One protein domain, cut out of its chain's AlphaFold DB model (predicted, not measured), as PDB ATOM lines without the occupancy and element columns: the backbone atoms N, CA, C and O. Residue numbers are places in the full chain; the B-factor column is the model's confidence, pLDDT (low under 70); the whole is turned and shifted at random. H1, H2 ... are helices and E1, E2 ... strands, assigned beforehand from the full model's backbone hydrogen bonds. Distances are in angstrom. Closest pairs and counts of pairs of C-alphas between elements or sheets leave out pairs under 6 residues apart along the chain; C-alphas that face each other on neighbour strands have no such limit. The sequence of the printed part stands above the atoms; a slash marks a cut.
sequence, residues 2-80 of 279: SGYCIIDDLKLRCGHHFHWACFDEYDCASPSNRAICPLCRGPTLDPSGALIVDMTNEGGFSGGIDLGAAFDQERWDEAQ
ATOM      1  N   SER A   2      55.585  23.960 -33.882       42.94
ATOM      2  CA  SER A   2      54.176  23.889 -33.485       42.94
ATOM      3  C   SER A   2      53.880  22.410 -33.260       42.94
ATOM      4  O   SER A   2      53.852  21.644 -34.221       42.94
ATOM      5  N   GLY A   3      53.829  21.995 -31.996       46.91
ATOM      6  CA  GLY A   3      53.449  20.638 -31.635       46.91
ATOM      7  C   GLY A   3      51.992  20.463 -32.015       46.91
ATOM      8  O   GLY A   3      51.120  21.020 -31.356       46.91
ATOM      9  N   TYR A   4      51.735  19.753 -33.110       49.97
ATOM     10  CA  TYR A   4      50.412  19.197 -33.341       49.97
ATOM     11  C   TYR A   4      50.104  18.331 -32.123       49.97
ATOM     12  O   TYR A   4      50.847  17.388 -31.843       49.97
ATOM     13  N   CYS A   5      49.075  18.708 -31.362       52.12
ATOM     14  CA  CYS A   5      48.549  17.874 -30.295       52.12
ATOM     15  C   CYS A   5      48.291  16.491 -30.880       52.12
ATOM     16  O   CYS A   5      47.477  16.346 -31.794       52.12
ATOM     17  N   ILE A   6      49.036  15.500 -30.399       57.47
ATOM     18  CA  ILE A   6      48.768  14.105 -30.715       57.47
ATOM     19  C   ILE A   6      47.392  13.825 -30.122       57.47
ATOM     20  O   ILE A   6      47.200  13.850 -28.907       57.47
ATOM     21  N   ILE A   7      46.427  13.683 -31.023       69.94
ATOM     22  CA  ILE A   7      45.045  13.342 -30.719       69.94
ATOM     23  C   ILE A   7      45.072  11.957 -30.078       69.94
ATOM     24  O   ILE A   7      45.666  11.056 -30.658       69.94
ATOM     25  N   ASP A   8      44.444  11.837 -28.905       87.94
ATOM     26  CA  ASP A   8      44.268  10.633 -28.080       87.94
ATOM     27  C   ASP A   8      44.542   9.309 -28.833       87.94
ATOM     28  O   ASP A   8      43.646   8.754 -29.480       87.94
ATOM     29  N   ASP A   9      45.787   8.828 -28.752       94.38
ATOM     30  CA  ASP A   9      46.266   7.613 -29.417       94.38
ATOM     31  C   ASP A   9      46.064   6.405 -28.498       94.38
ATOM     32  O   ASP A   9      46.551   6.372 -27.365       94.38
ATOM     33  N   LEU A  10      45.320   5.416 -28.982       95.94
ATOM     34  CA  LEU A  10      45.008   4.164 -28.308       95.94
ATOM     35  C   LEU A  10      45.784   3.024 -28.946       95.94
ATOM     36  O   LEU A  10      45.492   2.611 -30.068       95.94
ATOM     37  N   LYS A  11      46.702   2.437 -28.187       97.50
ATOM     38  CA  LYS A  11      47.425   1.234 -28.577       97.50
ATOM     39  C   LYS A  11      46.764  -0.006 -27.984       97.50
ATOM     40  O   LYS A  11      46.698  -0.182 -26.765       97.50
ATOM     41  N   LEU A  12      46.306  -0.898 -28.858       97.56
ATOM     42  CA  LEU A  12      45.766  -2.205 -28.478       97.56
ATOM     43  C   LEU A  12      46.893  -3.205 -28.177       97.56
ATOM     44  O   LEU A  12      48.023  -3.062 -28.645       97.56
ATOM     45  N   ARG A  13      46.568  -4.309 -27.488       96.62
ATOM     46  CA  ARG A  13      47.526  -5.395 -27.179       96.62
ATOM     47  C   ARG A  13      48.198  -6.017 -28.404       96.62
ATOM     48  O   ARG A  13      49.309  -6.525 -28.304       96.62
ATOM     49  N   CYS A  14      47.519  -5.990 -29.548       97.25
ATOM     50  CA  CYS A  14      48.065  -6.465 -30.817       97.25
ATOM     51  C   CYS A  14      49.077  -5.495 -31.452       97.25
ATOM     52  O   CYS A  14      49.606  -5.806 -32.511       97.25
ATOM     53  N   GLY A  15      49.336  -4.337 -30.838       97.12
ATOM     54  CA  GLY A  15      50.285  -3.333 -31.316       97.12
ATOM     55  C   GLY A  15      49.687  -2.275 -32.242       97.12
ATOM     56  O   GLY A  15      50.363  -1.292 -32.510       97.12
ATOM     57  N   HIS A  16      48.438  -2.436 -32.688       97.75
ATOM     58  CA  HIS A  16      47.765  -1.462 -33.550       97.75
ATOM     59  C   HIS A  16      47.300  -0.226 -32.777       97.75
ATOM     60  O   HIS A  16      46.842  -0.339 -31.636       97.75
ATOM     61  N   HIS A  17      47.385   0.922 -33.443       96.44
ATOM     62  CA  HIS A  17      47.099   2.250 -32.912       96.44
ATOM     63  C   HIS A  17      45.826   2.835 -33.539       96.44
ATOM     64  O   HIS A  17      45.603   2.695 -34.743       96.44
ATOM     65  N   PHE A  18      44.988   3.483 -32.732       96.19
ATOM     66  CA  PHE A  18      43.728   4.089 -33.164       96.19
ATOM     67  C   PHE A  18      43.492   5.412 -32.443       96.19
ATOM     68  O   PHE A  18      43.805   5.544 -31.268       96.19
ATOM     69  N   HIS A  19      42.830   6.366 -33.094       94.44
ATOM     70  CA  HIS A  19      42.278   7.506 -32.365       94.44
ATOM     71  C   HIS A  19      41.138   7.044 -31.453       94.44
ATOM     72  O   HIS A  19      40.293   6.252 -31.887       94.44
ATOM     73  N   TRP A  20      41.047   7.610 -30.245       91.88
ATOM     74  CA  TRP A  20      39.950   7.329 -29.310       91.88
ATOM     75  C   TRP A  20      38.577   7.374 -29.978       91.88
ATOM     76  O   TRP A  20      37.815   6.416 -29.898       91.88
ATOM     77  N   ALA A  21      38.276   8.474 -30.674       90.81
ATOM     78  CA  ALA A  21      36.966   8.691 -31.282       90.81
ATOM     79  C   ALA A  21      36.623   7.636 -32.346       90.81
ATOM     80  O   ALA A  21      35.479   7.201 -32.429       90.81
ATOM     81  N   CYS A  22      37.608   7.196 -33.133       94.44
ATOM     82  CA  CYS A  22      37.396   6.172 -34.153       94.44
ATOM     83  C   CYS A  22      37.134   4.800 -33.523       94.44
ATOM     84  O   CYS A  22      36.309   4.035 -34.019       94.44
ATOM     85  N   PHE A  23      37.832   4.480 -32.431       95.44
ATOM     86  CA  PHE A  23      37.620   3.216 -31.734       95.44
ATOM     87  C   PHE A  23      36.290   3.199 -30.958       95.44
ATOM     88  O   PHE A  23      35.608   2.177 -30.947       95.44
ATOM     89  N   ASP A  24      35.891   4.329 -30.369       93.94
ATOM     90  CA  ASP A  24      34.578   4.510 -29.732       93.94
ATOM     91  C   ASP A  24      33.430   4.301 -30.735       93.94
ATOM     92  O   ASP A  24      32.502   3.537 -30.477       93.94
ATOM     93  N   GLU A  25      33.527   4.887 -31.933       93.81
ATOM     94  CA  GLU A  25      32.547   4.676 -33.007       93.81
ATOM     95  C   GLU A  25      32.472   3.199 -33.435       93.81
ATOM     96  O   GLU A  25      31.383   2.648 -33.629       93.81
ATOM     97  N   TYR A  26      33.622   2.524 -33.507       95.69
ATOM     98  CA  TYR A  26      33.698   1.092 -33.787       95.69
ATOM     99  C   TYR A  26      33.023   0.227 -32.702       95.69
ATOM    100  O   TYR A  26      32.304  -0.715 -33.056       95.69
ATOM    101  N   ASP A  27      33.190   0.542 -31.408       95.31
ATOM    102  CA  ASP A  27      32.471  -0.140 -30.312       95.31
ATOM    103  C   ASP A  27      30.972   0.189 -30.311       95.31
ATOM    104  O   ASP A  27      30.137  -0.682 -30.064       95.31
ATOM    105  N   CYS A  28      30.603   1.431 -30.627       93.00
ATOM    106  CA  CYS A  28      29.210   1.861 -30.697       93.00
ATOM    107  C   CYS A  28      28.429   1.151 -31.811       93.00
ATOM    108  O   CYS A  28      27.244   0.868 -31.633       93.00
ATOM    109  N   ALA A  29      29.076   0.828 -32.935       95.69
ATOM    110  CA  ALA A  29      28.443   0.093 -34.030       95.69
ATOM    111  C   ALA A  29      27.969  -1.311 -33.604       95.69
ATOM    112  O   ALA A  29      26.925  -1.782 -34.056       95.69
ATOM    113  N   SER A  30      28.720  -1.978 -32.727       95.31
ATOM    114  CA  SER A  30      28.276  -3.183 -32.027       95.31
ATOM    115  C   SER A  30      29.165  -3.413 -30.805       95.31
ATOM    116  O   SER A  30      30.372  -3.565 -30.985       95.31
ATOM    117  N   PRO A  31      28.618  -3.569 -29.585       91.69
ATOM    118  CA  PRO A  31      29.423  -3.816 -28.385       91.69
ATOM    119  C   PRO A  31      30.288  -5.082 -28.451       91.69
ATOM    120  O   PRO A  31      31.225  -5.235 -27.678       91.69
ATOM    121  N   SER A  32      29.990  -6.016 -29.361       95.38
ATOM    122  CA  SER A  32      30.834  -7.190 -29.613       95.38
ATOM    123  C   SER A  32      32.135  -6.850 -30.350       95.38
ATOM    124  O   SER A  32      33.074  -7.642 -30.335       95.38
ATOM    125  N   ASN A  33      32.200  -5.695 -31.016       96.81
ATOM    126  CA  ASN A  33      33.329  -5.284 -31.845       96.81
ATOM    127  C   ASN A  33      34.589  -5.049 -31.016       96.81
ATOM    128  O   ASN A  33      35.674  -5.396 -31.477       96.81
ATOM    129  N   ARG A  34      34.469  -4.575 -29.766       95.94
ATOM    130  CA  ARG A  34      35.627  -4.416 -28.868       95.94
ATOM    131  C   ARG A  34      36.385  -5.702 -28.578       95.94
ATOM    132  O   ARG A  34      37.450  -5.612 -27.979       95.94
ATOM    133  N   ALA A  35      35.836  -6.871 -28.923       97.62
ATOM    134  CA  ALA A  35      36.505  -8.158 -28.775       97.62
ATOM    135  C   ALA A  35      37.504  -8.469 -29.897       97.62
ATOM    136  O   ALA A  35      38.314  -9.386 -29.752       97.62
ATOM    137  N   ILE A  36      37.453  -7.718 -31.001       98.00
ATOM    138  CA  ILE A  36      38.187  -8.004 -32.231       98.00
ATOM    139  C   ILE A  36      38.854  -6.727 -32.743       98.00
ATOM    140  O   ILE A  36      38.196  -5.714 -32.973       98.00
ATOM    141  N   CYS A  37      40.162  -6.786 -33.000       98.06
ATOM    142  CA  CYS A  37      40.900  -5.672 -33.593       98.06
ATOM    143  C   CYS A  37      40.395  -5.369 -35.022       98.06
ATOM    144  O   CYS A  37      40.321  -6.302 -35.829       98.06
ATOM    145  N   PRO A  38      40.119  -4.099 -35.386       97.25
ATOM    146  CA  PRO A  38      39.687  -3.734 -36.740       97.25
ATOM    147  C   PRO A  38      40.675  -4.131 -37.848       97.25
ATOM    148  O   PRO A  38      40.242  -4.498 -38.940       97.25
ATOM    149  N   LEU A  39      41.983  -4.081 -37.558       97.31
ATOM    150  CA  LEU A  39      43.054  -4.319 -38.531       97.31
ATOM    151  C   LEU A  39      43.415  -5.807 -38.627       97.31
ATOM    152  O   LEU A  39      43.140  -6.448 -39.636       97.31
ATOM    153  N   CYS A  40      43.954  -6.402 -37.558       97.94
ATOM    154  CA  CYS A  40      44.424  -7.793 -37.604       97.94
ATOM    155  C   CYS A  40      43.370  -8.852 -37.269       97.94
ATOM    156  O   CYS A  40      43.678 -10.042 -37.309       97.94
ATOM    157  N   ARG A  41      42.152  -8.454 -36.870       97.25
ATOM    158  CA  ARG A  41      41.085  -9.361 -36.396       97.25
ATOM    159  C   ARG A  41      41.472 -10.248 -35.202       97.25
ATOM    160  O   ARG A  41      40.743 -11.176 -34.863       97.25
ATOM    161  N   GLY A  42      42.594  -9.957 -34.547       97.88
ATOM    162  CA  GLY A  42      43.023 -10.641 -33.334       97.88
ATOM    163  C   GLY A  42      42.160 -10.271 -32.124       97.88
ATOM    164  O   GLY A  42      41.529  -9.206 -32.128       97.88
ATOM    165  N   PRO A  43      42.143 -11.118 -31.079       97.88
ATOM    166  CA  PRO A  43      41.443 -10.816 -29.841       97.88
ATOM    167  C   PRO A  43      42.082  -9.604 -29.161       97.88
ATOM    168  O   PRO A  43      43.298  -9.537 -28.974       97.88
ATOM    169  N   THR A  44      41.251  -8.638 -28.797       97.94
ATOM    170  CA  THR A  44      41.665  -7.407 -28.102       97.94
ATOM    171  C   THR A  44      41.435  -7.488 -26.601       97.94
ATOM    172  O   THR A  44      42.162  -6.847 -25.844       97.94
ATOM    173  N   LEU A  45      40.471  -8.305 -26.173       97.69
ATOM    174  CA  LEU A  45      40.214  -8.570 -24.762       97.69
ATOM    175  C   LEU A  45      41.265  -9.514 -24.192       97.69
ATOM    176  O   LEU A  45      41.783 -10.410 -24.865       97.69
ATOM    177  N   ASP A  46      41.588  -9.303 -22.928       97.06
ATOM    178  CA  ASP A  46      42.389 -10.241 -22.169       97.06
ATOM    179  C   ASP A  46      41.567 -11.480 -21.740       97.06
ATOM    180  O   ASP A  46      40.353 -11.535 -21.952       97.06
ATOM    181  N   PRO A  47      42.200 -12.505 -21.140       96.75
ATOM    182  CA  PRO A  47      41.484 -13.689 -20.660       96.75
ATOM    183  C   PRO A  47      40.423 -13.404 -19.586       96.75
ATOM    184  O   PRO A  47      39.585 -14.264 -19.334       96.75
ATOM    185  N   SER A  48      40.467 -12.233 -18.940       97.00
ATOM    186  CA  SER A  48      39.455 -11.796 -17.974       97.00
ATOM    187  C   SER A  48      38.262 -11.095 -18.634       97.00
ATOM    188  O   SER A  48      37.250 -10.868 -17.977       97.00
ATOM    189  N   GLY A  49      38.354 -10.799 -19.934       96.69
ATOM    190  CA  GLY A  49      37.355 -10.047 -20.685       96.69
ATOM    191  C   GLY A  49      37.557  -8.530 -20.642       96.69
ATOM    192  O   GLY A  49      36.688  -7.808 -21.123       96.69
ATOM    193  N   ALA A  50      38.678  -8.042 -20.104       97.69
ATOM    194  CA  ALA A  50      38.990  -6.618 -20.011       97.69
ATOM    195  C   ALA A  50      39.686  -6.110 -21.282       97.69
ATOM    196  O   ALA A  50      40.539  -6.792 -21.866       97.69
ATOM    197  N   LEU A  51      39.358  -4.885 -21.705       97.38
ATOM    198  CA  LEU A  51      39.980  -4.236 -22.860       97.38
ATOM    199  C   LEU A  51      41.142  -3.369 -22.376       97.38
ATOM    200  O   LEU A  51      41.014  -2.157 -22.220       97.38
ATOM    201  N   ILE A  52      42.277  -4.013 -22.121       97.81
ATOM    202  CA  ILE A  52      43.471  -3.330 -21.629       97.81
ATOM    203  C   ILE A  52      44.199  -2.640 -22.786       97.81
ATOM    204  O   ILE A  52      44.664  -3.306 -23.715       97.81
ATOM    205  N   VAL A  53      44.317  -1.316 -22.711       97.25
ATOM    206  CA  VAL A  53      44.980  -0.475 -23.718       97.25
ATOM    207  C   VAL A  53      46.032   0.424 -23.086       97.25
ATOM    208  O   VAL A  53      45.961   0.758 -21.898       97.25
ATOM    209  N   ASP A  54      46.970   0.859 -23.917       96.75
ATOM    210  CA  ASP A  54      47.861   1.959 -23.589       96.75
ATOM    211  C   ASP A  54      47.387   3.221 -24.313       96.75
ATOM    212  O   ASP A  54      47.168   3.202 -25.522       96.75
ATOM    213  N   MET A  55      47.205   4.314 -23.574       94.75
ATOM    214  CA  MET A  55      46.711   5.581 -24.104       94.75
ATOM    215  C   MET A  55      47.795   6.651 -24.026       94.75
ATOM    216  O   MET A  55      48.348   6.899 -22.953       94.75
ATOM    217  N   THR A  56      48.064   7.318 -25.144       94.12
ATOM    218  CA  THR A  56      48.941   8.492 -25.202       94.12
ATOM    219  C   THR A  56      48.092   9.716 -25.507       94.12
ATOM    220  O   THR A  56      47.488   9.809 -26.572       94.12
ATOM    221  N   ASN A  57      48.038  10.654 -24.567       90.50
ATOM    222  CA  ASN A  57      47.343  11.925 -24.737       90.50
ATOM    223  C   ASN A  57      48.295  13.104 -24.495       90.50
ATOM    224  O   ASN A  57      49.474  12.931 -24.183       90.50
ATOM    225  N   GLU A  58      47.774  14.325 -24.607       87.00
ATOM    226  CA  GLU A  58      48.530  15.553 -24.320       87.00
ATOM    227  C   GLU A  58      49.081  15.597 -22.882       87.00
ATOM    228  O   GLU A  58      50.112  16.217 -22.624       87.00
ATOM    229  N   GLY A  59      48.409  14.920 -21.946       85.38
ATOM    230  CA  GLY A  59      48.818  14.782 -20.548       85.38
ATOM    231  C   GLY A  59      49.877  13.702 -20.302       85.38
ATOM    232  O   GLY A  59      50.321  13.545 -19.165       85.38
ATOM    233  N   GLY A  60      50.295  12.973 -21.340       90.12
ATOM    234  CA  GLY A  60      51.313  11.934 -21.282       90.12
ATOM    235  C   GLY A  60      50.781  10.528 -21.558       90.12
ATOM    236  O   GLY A  60      49.722  10.316 -22.147       90.12
ATOM    237  N   PHE A  61      51.575   9.542 -21.152       93.44
ATOM    238  CA  PHE A  61      51.288   8.128 -21.359       93.44
ATOM    239  C   PHE A  61      50.566   7.533 -20.149       93.44
ATOM    240  O   PHE A  61      51.009   7.693 -19.011       93.44
ATOM    241  N   SER A  62      49.484   6.805 -20.399       93.94
ATOM    242  CA  SER A  62      48.761   6.023 -19.402       93.94
ATOM    243  C   SER A  62      48.548   4.601 -19.915       93.94
ATOM    244  O   SER A  62      47.706   4.366 -20.777       93.94
ATOM    245  N   GLY A  63      49.322   3.654 -19.386       94.88
ATOM    246  CA  GLY A  63      49.245   2.244 -19.766       94.88
ATOM    247  C   GLY A  63      48.303   1.421 -18.892       94.88
ATOM    248  O   GLY A  63      48.020   1.789 -17.749       94.88
ATOM    249  N   GLY A  64      47.857   0.278 -19.411       95.19
ATOM    250  CA  GLY A  64      47.122  -0.721 -18.629       95.19
ATOM    251  C   GLY A  64      45.698  -0.317 -18.228       95.19
ATOM    252  O   GLY A  64      45.194  -0.771 -17.202       95.19
ATOM    253  N   ILE A  65      45.054   0.560 -18.999       95.19
ATOM    254  CA  ILE A  65      43.698   1.029 -18.706       95.19
ATOM    255  C   ILE A  65      42.688   0.041 -19.283       95.19
ATOM    256  O   ILE A  65      42.759  -0.268 -20.467       95.19
ATOM    257  N   ASP A  66      41.703  -0.381 -18.484       96.94
ATOM    258  CA  ASP A  66      40.518  -1.058 -19.014       96.94
ATOM    259  C   ASP A  66      39.581  -0.041 -19.676       96.94
ATOM    260  O   ASP A  66      38.802   0.665 -19.025       96.94
ATOM    261  N   LEU A  67      39.709   0.060 -20.992       95.38
ATOM    262  CA  LEU A  67      38.898   0.932 -21.825       95.38
ATOM    263  C   LEU A  67      37.455   0.423 -21.948       95.38
ATOM    264  O   LEU A  67      36.533   1.221 -22.100       95.38
ATOM    265  N   GLY A  68      37.244  -0.889 -21.823       95.62
ATOM    266  CA  GLY A  68      35.924  -1.510 -21.912       95.62
ATOM    267  C   GLY A  68      35.029  -1.045 -20.770       95.62
ATOM    268  O   GLY A  68      33.921  -0.572 -21.009       95.62
ATOM    269  N   ALA A  69      35.560  -1.062 -19.544       95.25
ATOM    270  CA  ALA A  69      34.868  -0.527 -18.374       95.25
ATOM    271  C   ALA A  69      34.550   0.974 -18.506       95.25
ATOM    272  O   ALA A  69      33.489   1.420 -18.068       95.25
ATOM    273  N   ALA A  70      35.442   1.757 -19.123       92.19
ATOM    274  CA  ALA A  70      35.207   3.182 -19.351       92.19
ATOM    275  C   ALA A  70      34.044   3.422 -20.330       92.19
ATOM    276  O   ALA A  70      33.165   4.231 -20.032       92.19
ATOM    277  N   PHE A  71      33.994   2.685 -21.445       93.62
ATOM    278  CA  PHE A  71      32.875   2.759 -22.390       93.62
ATOM    279  C   PHE A  71      31.560   2.273 -21.783       93.62
ATOM    280  O   PHE A  71      30.514   2.876 -22.014       93.62
ATOM    281  N   ASP A  72      31.590   1.210 -20.979       94.44
ATOM    282  CA  ASP A  72      30.380   0.700 -20.330       94.44
ATOM    283  C   ASP A  72      29.831   1.689 -19.301       94.44
ATOM    284  O   ASP A  72      28.619   1.904 -19.246       94.44
ATOM    285  N   GLN A  73      30.711   2.348 -18.542       93.19
ATOM    286  CA  GLN A  73      30.321   3.427 -17.639       93.19
ATOM    287  C   GLN A  73      29.706   4.602 -18.405       93.19
ATOM    288  O   GLN A  73      28.664   5.115 -18.005       93.19
ATOM    289  N   GLU A  74      30.318   5.016 -19.516       90.12
ATOM    290  CA  GLU A  74      29.817   6.114 -20.344       90.12
ATOM    291  C   GLU A  74      28.447   5.794 -20.956       90.12
ATOM    292  O   GLU A  74      27.520   6.597 -20.856       90.12
ATOM    293  N   ARG A  75      28.276   4.589 -21.504       90.19
ATOM    294  CA  ARG A  75      26.991   4.116 -22.035       90.19
ATOM    295  C   ARG A  75      25.929   4.029 -20.942       90.19
ATOM    296  O   ARG A  75      24.776   4.394 -21.170       90.19
ATOM    297  N   TRP A  76      26.303   3.554 -19.755       94.31
ATOM    298  CA  TRP A  76      25.397   3.500 -18.613       94.31
ATOM    299  C   TRP A  76      24.970   4.901 -18.165       94.31
ATOM    300  O   TRP A  76      23.781   5.107 -17.921       94.31
ATOM    301  N   ASP A  77      25.904   5.858 -18.117       91.69
ATOM    302  CA  ASP A  77      25.642   7.266 -17.804       91.69
ATOM    303  C   ASP A  77      24.722   7.917 -18.851       91.69
ATOM    304  O   ASP A  77      23.808   8.663 -18.490       91.69
ATOM    305  N   GLU A  78      24.936   7.639 -20.142       89.50
ATOM    306  CA  GLU A  78      24.099   8.133 -21.242       89.50
ATOM    307  C   GLU A  78      22.681   7.542 -21.212       89.50
ATOM    308  O   GLU A  78      21.724   8.243 -21.546       89.50
ATOM    309  N   ALA A  79      22.526   6.297 -20.751       94.38
ATOM    310  CA  ALA A  79      21.228   5.647 -20.583       94.38
ATOM    311  C   ALA A  79      20.410   6.200 -19.399       94.38
ATOM    312  O   ALA A  79      19.209   5.929 -19.297       94.38
ATOM    313  N   GLN A  80      21.021   6.971 -18.494       96.44
ATOM    314  CA  GLN A  80      20.305   7.547 -17.360       96.44
ATOM    315  C   GLN A  80      19.382   8.702 -17.784       96.44
ATOM    316  O   GLN A  80      19.731   9.518 -18.645       96.44
TER     317      GLN A  80
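Overview. This is residues 2 to 80 of the 279 residues of the protein "RING-type domain-containing protein" of Fibularhizoctonia sp. CBS 109695 (UniProt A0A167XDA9). Two strand hairpins lie side by side as one twisted sheet, and each runs straight on into a helix: H1 follows E2 and stands up from the sheet, while H2 follows E4 and leads away from it. A long looping link, residues 30 to 51, returns from H1 to the second hairpin, and residues 2 to 7 form a tail leading to the first. The printed part has 79 residues, with two named helices and four named strands along the chain as E1, E2, H1, E3, E4, H2. The sheet order is E2, E1, E3, E4, antiparallel throughout, and the class is mixed, helices and strands. The whole is compact, with a radius of gyration of the C-alphas of 12.7 A, and spans 39 by 33 by 21 A.

Along the chain. E1 is residues 9 to 11, beginning at C-alpha 9 at (46.266, 7.613, -29.417). E2 is residues 17 to 19, and H1 is residues 20 to 29, 14.4 A long from C-alpha 20 at (39.950, 7.329, -29.310). E3, residues 52 to 57, is 16.0 A long, and E4, residues 60 to 66, is 17.0 A long. H2, residues 67 to 78, is 16.5 A long and ends at C-alpha 78 at (24.099, 8.133, -21.242).

Arrangement. E1 and E2 form a hairpin, antiparallel at 146 degrees, with N 10 and O 18 at 2.7 A, within hydrogen-bond range. E1 is also antiparallel to E3 at 154 degrees, with N 11 and O 54 at 2.8 A. E3 and E4 form the second hairpin, at 158 degrees, with N 55 and O 62 at 2.8 A. E2 and E4 are the edge strands, and the sheet is only just strongly twisted, its C-alphas lying up to 4.1 A off the best plane. H1 is on the sheet, over E2, at a height over the sheet of 10.5 A; its line rises 48 degrees and it stands up from the sheet. The closest C-alphas of E1 and H1 are those of Leu 10 and Trp 20, 6.1 A apart. H2 only grazes the sheet, with residues 67 to 69; the closest C-alphas of E3 and H2 are those of Ile 52 and Leu 67, 6.3 A apart. H1 and H2 are close but not clearly touching, with the closest C-alphas, of Asp 24 and Phe 71, 7.7 A apart. They run the same way at a steep tilt of 67 degrees, only just short of about perpendicular. In H1 and H2 every O i to N i+4 pair is within hydrogen-bond range.

Size, cuts and confidence. The two C-alphas farthest apart are those of Ser 2 and Pro 47, 41.7 A. The printed part has no cut. The link from H1 to E3 is long, with 22 residues; the other links are tight. The mean pLDDT of the printed part is 91.8, and residues 2 to 7 are under 70.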